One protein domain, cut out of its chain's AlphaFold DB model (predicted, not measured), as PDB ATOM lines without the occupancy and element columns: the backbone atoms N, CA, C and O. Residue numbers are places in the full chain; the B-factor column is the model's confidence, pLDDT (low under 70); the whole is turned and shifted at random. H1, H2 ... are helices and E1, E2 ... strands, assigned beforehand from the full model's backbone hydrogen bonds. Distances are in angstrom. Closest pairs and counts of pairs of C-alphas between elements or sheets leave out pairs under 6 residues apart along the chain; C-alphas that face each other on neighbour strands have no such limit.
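What this domain is: This is residues 16 to 65 of the 236 residues of the protein "Hypothetical protein" of Timema douglasi (UniProt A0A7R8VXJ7). A small parallel ribbon of two strands, E1 and E2, packs over the first part of H1, and H2 lies near that helix's far part, tilted to it. Residues 50 to 59 lead back from H2 to E2. The printed part has 50 residues, in the order E1, H1, H2, E2, of mixed class. It is compact, with a radius of gyration of the C-alphas of 10.7 A and spans of 31 by 21 by 16 A.

Where its parts are: Find C-alpha 16 at (118.832, 103.328, 86.990), where E1, residues 16 to 19, begins. H1, residues 21 to 33, runs 18.7 A; H2, residues 40 to 49, runs 14.7 A. E2, residues 60 to 64, ends at C-alpha 64 (124.174, 97.655, 93.833).

How they stand to each other: E1 and E2 are parallel neighbours; look for N 17 and O 61, 2.9 A apart. With H1 and H2 between, they form a strand-helix-strand unit with a right-handed crossover. The closest C-alphas of H1 and E2, Phe 21 and Phe 64, are 5.7 A apart. H1 and H2 are close but not clearly touching, Ile 30 to Val 47 being their closest C-alphas at 6.6 A, at a steep tilt of 48 degrees, opposite ways. Every O i to N i+4 pair is within hydrogen-bond range in H1, 4 of 6 in H2.

The domain as a whole: The farthest C-alphas, Ala 38 and Cys 65, are 31.2 A apart. The printed part has no cut and no long link. Residues 38, 56 and 58 have pLDDT under 70.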
ATOM      1  N   VAL A  16     118.254 104.323  86.073       84.00
ATOM      2  CA  VAL A  16     118.832 103.328  86.990       84.00
ATOM      3  C   VAL A  16     120.344 103.502  87.010       84.00
ATOM      4  O   VAL A  16     120.980 103.539  85.961       84.00
ATOM      5  N   VAL A  17     120.923 103.616  88.205       85.00
ATOM      6  CA  VAL A  17     122.375 103.671  88.398       85.00
ATOM      7  C   VAL A  17     122.798 102.483  89.244       85.00
ATOM      8  O   VAL A  17     122.388 102.356  90.398       85.00
ATOM      9  N   VAL A  18     123.645 101.630  88.676       86.81
ATOM     10  CA  VAL A  18     124.254 100.504  89.387       86.81
ATOM     11  C   VAL A  18     125.614 100.943  89.920       86.81
ATOM     12  O   VAL A  18     126.468 101.428  89.178       86.81
ATOM     13  N   LEU A  19     125.805 100.814  91.229       85.50
ATOM     14  CA  LEU A  19     127.056 101.125  91.912       85.50
ATOM     15  C   LEU A  19     127.736  99.831  92.362       85.50
ATOM     16  O   LEU A  19     127.073  98.858  92.717       85.50
ATOM     17  N   SER A  20     129.066  99.848  92.441       86.81
ATOM     18  CA  SER A  20     129.773  98.824  93.208       86.81
ATOM     19  C   SER A  20     129.365  98.897  94.682       86.81
ATOM     20  O   SER A  20     129.031  99.975  95.195       86.81
ATOM     21  N   PHE A  21     129.422  97.766  95.385       84.94
ATOM     22  CA  PHE A  21     129.052  97.690  96.798       84.94
ATOM     23  C   PHE A  21     129.751  98.755  97.679       84.94
ATOM     24  O   PHE A  21     129.051  99.474  98.402       84.94
ATOM     25  N   PRO A  22     131.076  99.005  97.565       86.50
ATOM     26  CA  PRO A  22     131.734 100.066  98.337       86.50
ATOM     27  C   PRO A  22     131.184 101.469  98.040       86.50
ATOM     28  O   PRO A  22     131.039 102.302  98.942       86.50
ATOM     29  N   ARG A  23     130.841 101.743  96.775       87.12
ATOM     30  CA  ARG A  23     130.306 103.037  96.337       87.12
ATOM     31  C   ARG A  23     128.871 103.243  96.830       87.12
ATOM     32  O   ARG A  23     128.534 104.353  97.244       87.12
ATOM     33  N   TYR A  24     128.066 102.183  96.876       90.00
ATOM     34  CA  TYR A  24     126.728 102.199  97.471       90.00
ATOM     35  C   TYR A  24     126.764 102.461  98.986       90.00
ATOM     36  O   TYR A  24     126.041 103.329  99.483       90.00
ATOM     37  N   CYS A  25     127.658 101.794  99.719       89.44
ATOM     38  CA  CYS A  25     127.847 102.024 101.153       89.44
ATOM     39  C   CYS A  25     128.242 103.479 101.452       89.44
ATOM     40  O   CYS A  25     127.678 104.115 102.348       89.44
ATOM     41  N   ARG A  26     129.159 104.043 100.654       90.19
ATOM     42  CA  ARG A  26     129.562 105.453 100.760       90.19
ATOM     43  C   ARG A  26     128.397 106.405 100.489       90.19
ATOM     44  O   ARG A  26     128.194 107.345 101.257       90.19
ATOM     45  N   TYR A  27     127.615 106.140  99.443       88.62
ATOM     46  CA  TYR A  27     126.412 106.901  99.103       88.62
ATOM     47  C   TYR A  27     125.405 106.932 100.265       88.62
ATOM     48  O   TYR A  27     125.033 108.010 100.733       88.62
ATOM     49  N   ARG A  28     125.026 105.760 100.801       88.38
ATOM     50  CA  ARG A  28     124.081 105.656 101.929       88.38
ATOM     51  C   ARG A  28     124.604 106.357 103.183       88.38
ATOM     52  O   ARG A  28     123.836 107.027 103.868       88.38
ATOM     53  N   GLY A  29     125.900 106.232 103.471       89.62
ATOM     54  CA  GLY A  29     126.530 106.878 104.621       89.62
ATOM     55  C   GLY A  29     126.523 108.406 104.537       89.62
ATOM     56  O   GLY A  29     126.273 109.069 105.540       89.62
ATOM     57  N   ILE A  30     126.762 108.970 103.352       88.25
ATOM     58  CA  ILE A  30     126.733 110.423 103.141       88.25
ATOM     59  C   ILE A  30     125.302 110.950 103.222       88.25
ATOM     60  O   ILE A  30     125.074 111.958 103.882       88.25
ATOM     61  N   ILE A  31     124.327 110.245 102.644       84.38
ATOM     62  CA  ILE A  31     122.915 110.627 102.759       84.38
ATOM     63  C   ILE A  31     122.468 110.711 104.213       84.38
ATOM     64  O   ILE A  31     121.917 111.742 104.588       84.38
ATOM     65  N   LYS A  32     122.788 109.704 105.035       86.44
ATOM     66  CA  LYS A  32     122.450 109.708 106.466       86.44
ATOM     67  C   LYS A  32     123.080 110.866 107.240       86.44
ATOM     68  O   LYS A  32     122.489 111.364 108.184       86.44
ATOM     69  N   ARG A  33     124.283 111.315 106.865       85.75
ATOM     70  CA  ARG A  33     124.939 112.465 107.521       85.75
ATOM     71  C   ARG A  33     124.325 113.809 107.133       85.75
ATOM     72  O   ARG A  33     124.507 114.777 107.856       85.75
ATOM     73  N   LEU A  34     123.662 113.867 105.981       84.62
ATOM     74  CA  LEU A  34     123.051 115.079 105.437       84.62
ATOM     75  C   LEU A  34     121.520 115.099 105.641       84.62
ATOM     76  O   LEU A  34     120.854 116.031 105.188       84.62
ATOM     77  N   GLU A  35     120.952 114.087 106.308       79.88
ATOM     78  CA  GLU A  35     119.573 114.076 106.814       79.88
ATOM     79  C   GLU A  35     119.448 115.142 107.917       79.88
ATOM     80  O   GLU A  35     119.804 114.914 109.067       79.88
ATOM     81  N   GLY A  36     119.025 116.350 107.535       77.69
ATOM     82  CA  GLY A  36     118.896 117.504 108.437       77.69
ATOM     83  C   GLY A  36     119.256 118.845 107.791       77.69
ATOM     84  O   GLY A  36     118.907 119.895 108.320       77.69
ATOM     85  N   ILE A  37     119.910 118.830 106.627       79.50
ATOM     86  CA  ILE A  37     120.197 120.051 105.864       79.50
ATOM     87  C   ILE A  37     118.979 120.368 104.993       79.50
ATOM     88  O   ILE A  37     118.663 119.609 104.074       79.50
ATOM     89  N   ALA A  38     118.295 121.473 105.305       65.94
ATOM     90  CA  ALA A  38     117.079 121.919 104.617       65.94
ATOM     91  C   ALA A  38     117.335 122.317 103.150       65.94
ATOM     92  O   ALA A  38     116.475 122.146 102.286       65.94
ATOM     93  N   ASP A  39     118.546 122.788 102.849       76.94
ATOM     94  CA  ASP A  39     118.921 123.259 101.522       76.94
ATOM     95  C   ASP A  39     119.266 122.112 100.562       76.94
ATOM     96  O   ASP A  39     120.373 121.562 100.550       76.94
ATOM     97  N   LYS A  40     118.311 121.788  99.681       70.81
ATOM     98  CA  LYS A  40     118.462 120.775  98.621       70.81
ATOM     99  C   LYS A  40     119.613 121.096  97.654       70.81
ATOM    100  O   LYS A  40     120.274 120.178  97.172       70.81
ATOM    101  N   TRP A  41     119.874 122.381  97.400       74.00
ATOM    102  CA  TRP A  41     120.960 122.847  96.530       74.00
ATOM    103  C   TRP A  41     122.339 122.634  97.173       74.00
ATOM    104  O   TRP A  41     123.246 122.099  96.534       74.00
ATOM    105  N   LEU A  42     122.472 122.951  98.464       76.44
ATOM    106  CA  LEU A  42     123.710 122.777  99.223       76.44
ATOM    107  C   LEU A  42     124.053 121.295  99.407       76.44
ATOM    108  O   LEU A  42     125.223 120.909  99.395       76.44
ATOM    109  N   ARG A  43     123.027 120.444  99.514       79.62
ATOM    110  CA  ARG A  43     123.179 118.996  99.673       79.62
ATOM    111  C   ARG A  43     124.034 118.375  98.569       79.62
ATOM    112  O   ARG A  43     124.920 117.593  98.888       79.62
ATOM    113  N   ASN A  44     123.832 118.735  97.300       82.44
ATOM    114  CA  ASN A  44     124.614 118.164  96.195       82.44
ATOM    115  C   ASN A  44     126.089 118.580  96.257       82.44
ATOM    116  O   ASN A  44     126.970 117.728  96.129       82.44
ATOM    117  N   THR A  45     126.362 119.854  96.539       83.50
ATOM    118  CA  THR A  45     127.728 120.372  96.711       83.50
ATOM    119  C   THR A  45     128.442 119.683  97.872       83.50
ATOM    120  O   THR A  45     129.590 119.263  97.736       83.50
ATOM    121  N   LEU A  46     127.747 119.480  98.994       84.31
ATOM    122  CA  LEU A  46     128.288 118.773 100.155       84.31
ATOM    123  C   LEU A  46     128.515 117.286  99.880       84.31
ATOM    124  O   LEU A  46     129.538 116.741 100.286       84.31
ATOM    125  N   VAL A  47     127.600 116.627  99.165       86.19
ATOM    126  CA  VAL A  47     127.784 115.231  98.748       86.19
ATOM    127  C   VAL A  47     129.062 115.099  97.925       86.19
ATOM    128  O   VAL A  47     129.876 114.234  98.235       86.19
ATOM    129  N   VAL A  48     129.279 115.970  96.935       83.56
ATOM    130  CA  VAL A  48     130.479 115.939  96.083       83.56
ATOM    131  C   VAL A  48     131.745 116.267  96.882       83.56
ATOM    132  O   VAL A  48     132.730 115.540  96.771       83.56
ATOM    133  N   ALA A  49     131.712 117.282  97.750       86.94
ATOM    134  CA  ALA A  49     132.848 117.657  98.598       86.94
ATOM    135  C   ALA A  49     133.277 116.531  99.559       86.94
ATOM    136  O   ALA A  49     134.462 116.350  99.829       86.94
ATOM    137  N   LEU A  50     132.325 115.721 100.032       84.75
ATOM    138  CA  LEU A  50     132.580 114.542 100.870       84.75
ATOM    139  C   LEU A  50     133.012 113.300 100.057       84.75
ATOM    140  O   LEU A  50     133.190 112.204 100.608       84.75
ATOM    141  N   GLY A  51     133.183 113.447  98.740       82.19
ATOM    142  CA  GLY A  51     133.522 112.365  97.815       82.19
ATOM    143  C   GLY A  51     132.374 111.375  97.612       82.19
ATOM    144  O   GLY A  51     132.605 110.178  97.440       82.19
ATOM    145  N   GLY A  52     131.136 111.845  97.731       83.31
ATOM    146  CA  GLY A  52     129.911 111.086  97.531       83.31
ATOM    147  C   GLY A  52     129.355 111.196  96.122       83.31
ATOM    148  O   GLY A  52     129.736 112.049  95.327       83.31
ATOM    149  N   PHE A  53     128.411 110.309  95.824       83.81
ATOM    150  CA  PHE A  53     127.665 110.329  94.574       83.81
ATOM    151  C   PHE A  53     126.367 111.116  94.770       83.81
ATOM    152  O   PHE A  53     125.509 110.698  95.545       83.81
ATOM    153  N   ALA A  54     126.238 112.260  94.101       82.31
ATOM    154  CA  ALA A  54     125.010 113.046  94.093       82.31
ATOM    155  C   ALA A  54     124.174 112.668  92.871       82.31
ATOM    156  O   ALA A  54     124.703 112.541  91.768       82.31
ATOM    157  N   VAL A  55     122.870 112.504  93.071       77.44
ATOM    158  CA  VAL A  55     121.925 112.249  91.987       77.44
ATOM    159  C   VAL A  55     121.265 113.574  91.595       77.44
ATOM    160  O   VAL A  55     120.548 114.144  92.416       77.44
ATOM    161  N   PRO A  56     121.446 114.059  90.355       66.00
ATOM    162  CA  PRO A  56     120.824 115.308  89.912       66.00
ATOM    163  C   PRO A  56     119.314 115.178  89.659       66.00
ATOM    164  O   PRO A  56     118.574 116.147  89.807       66.00
ATOM    165  N   ARG A  57     118.844 113.984  89.269       72.69
ATOM    166  CA  ARG A  57     117.451 113.733  88.867       72.69
ATOM    167  C   ARG A  57     116.629 113.124  89.995       72.69
ATOM    168  O   ARG A  57     117.036 112.143  90.609       72.69
ATOM    169  N   GLN A  58     115.425 113.650  90.197       67.75
ATOM    170  CA  GLN A  58     114.530 113.238  91.283       67.75
ATOM    171  C   GLN A  58     114.012 111.791  91.132       67.75
ATOM    172  O   GLN A  58     113.606 111.192  92.120       67.75
ATOM    173  N   ASN A  59     114.118 111.204  89.932       77.38
ATOM    174  CA  ASN A  59     113.578 109.885  89.591       77.38
ATOM    175  C   ASN A  59     114.672 108.849  89.250       77.38
ATOM    176  O   ASN A  59     114.615 108.171  88.221       77.38
ATOM    177  N   THR A  60     115.711 108.753  90.090       82.94
ATOM    178  CA  THR A  60     116.817 107.798  89.881       82.94
ATOM    179  C   THR A  60     116.810 106.696  90.931       82.94
ATOM    180  O   THR A  60     116.895 106.977  92.128       82.94
ATOM    181  N   ARG A  61     116.774 105.432  90.500       82.00
ATOM    182  CA  ARG A  61     116.938 104.276  91.391       82.00
ATOM    183  C   ARG A  61     118.410 103.899  91.460       82.00
ATOM    184  O   ARG A  61     119.044 103.676  90.431       82.00
ATOM    185  N   ILE A  62     118.944 103.815  92.673       88.12
ATOM    186  CA  ILE A  62     120.311 103.344  92.897       88.12
ATOM    187  C   ILE A  62     120.261 101.888  93.325       88.12
ATOM    188  O   ILE A  62     119.671 101.558  94.354       88.12
ATOM    189  N   LEU A  63     120.920 101.049  92.539       87.94
ATOM    190  CA  LEU A  63     121.089  99.627  92.788       87.94
ATOM    191  C   LEU A  63     122.562  99.329  93.072       87.94
ATOM    192  O   LEU A  63     123.452 100.124  92.760       87.94
ATOM    193  N   PHE A  64     122.824  98.170  93.663       89.31
ATOM    194  CA  PHE A  64     124.174  97.655  93.833       89.31
ATOM    195  C   PHE A  64     124.196  96.164  93.520       89.31
ATOM    196  O   PHE A  64     123.235  95.451  93.806       89.31
ATOM    197  N   CYS A  65     125.300  95.701  92.945       82.19
ATOM    198  CA  CYS A  65     125.563  94.275  92.812       82.19
ATOM    199  C   CYS A  65     126.096  93.769  94.154       82.19
ATOM    200  O   CYS A  65     127.083  94.306  94.666       82.19
TER     201      CYS A  65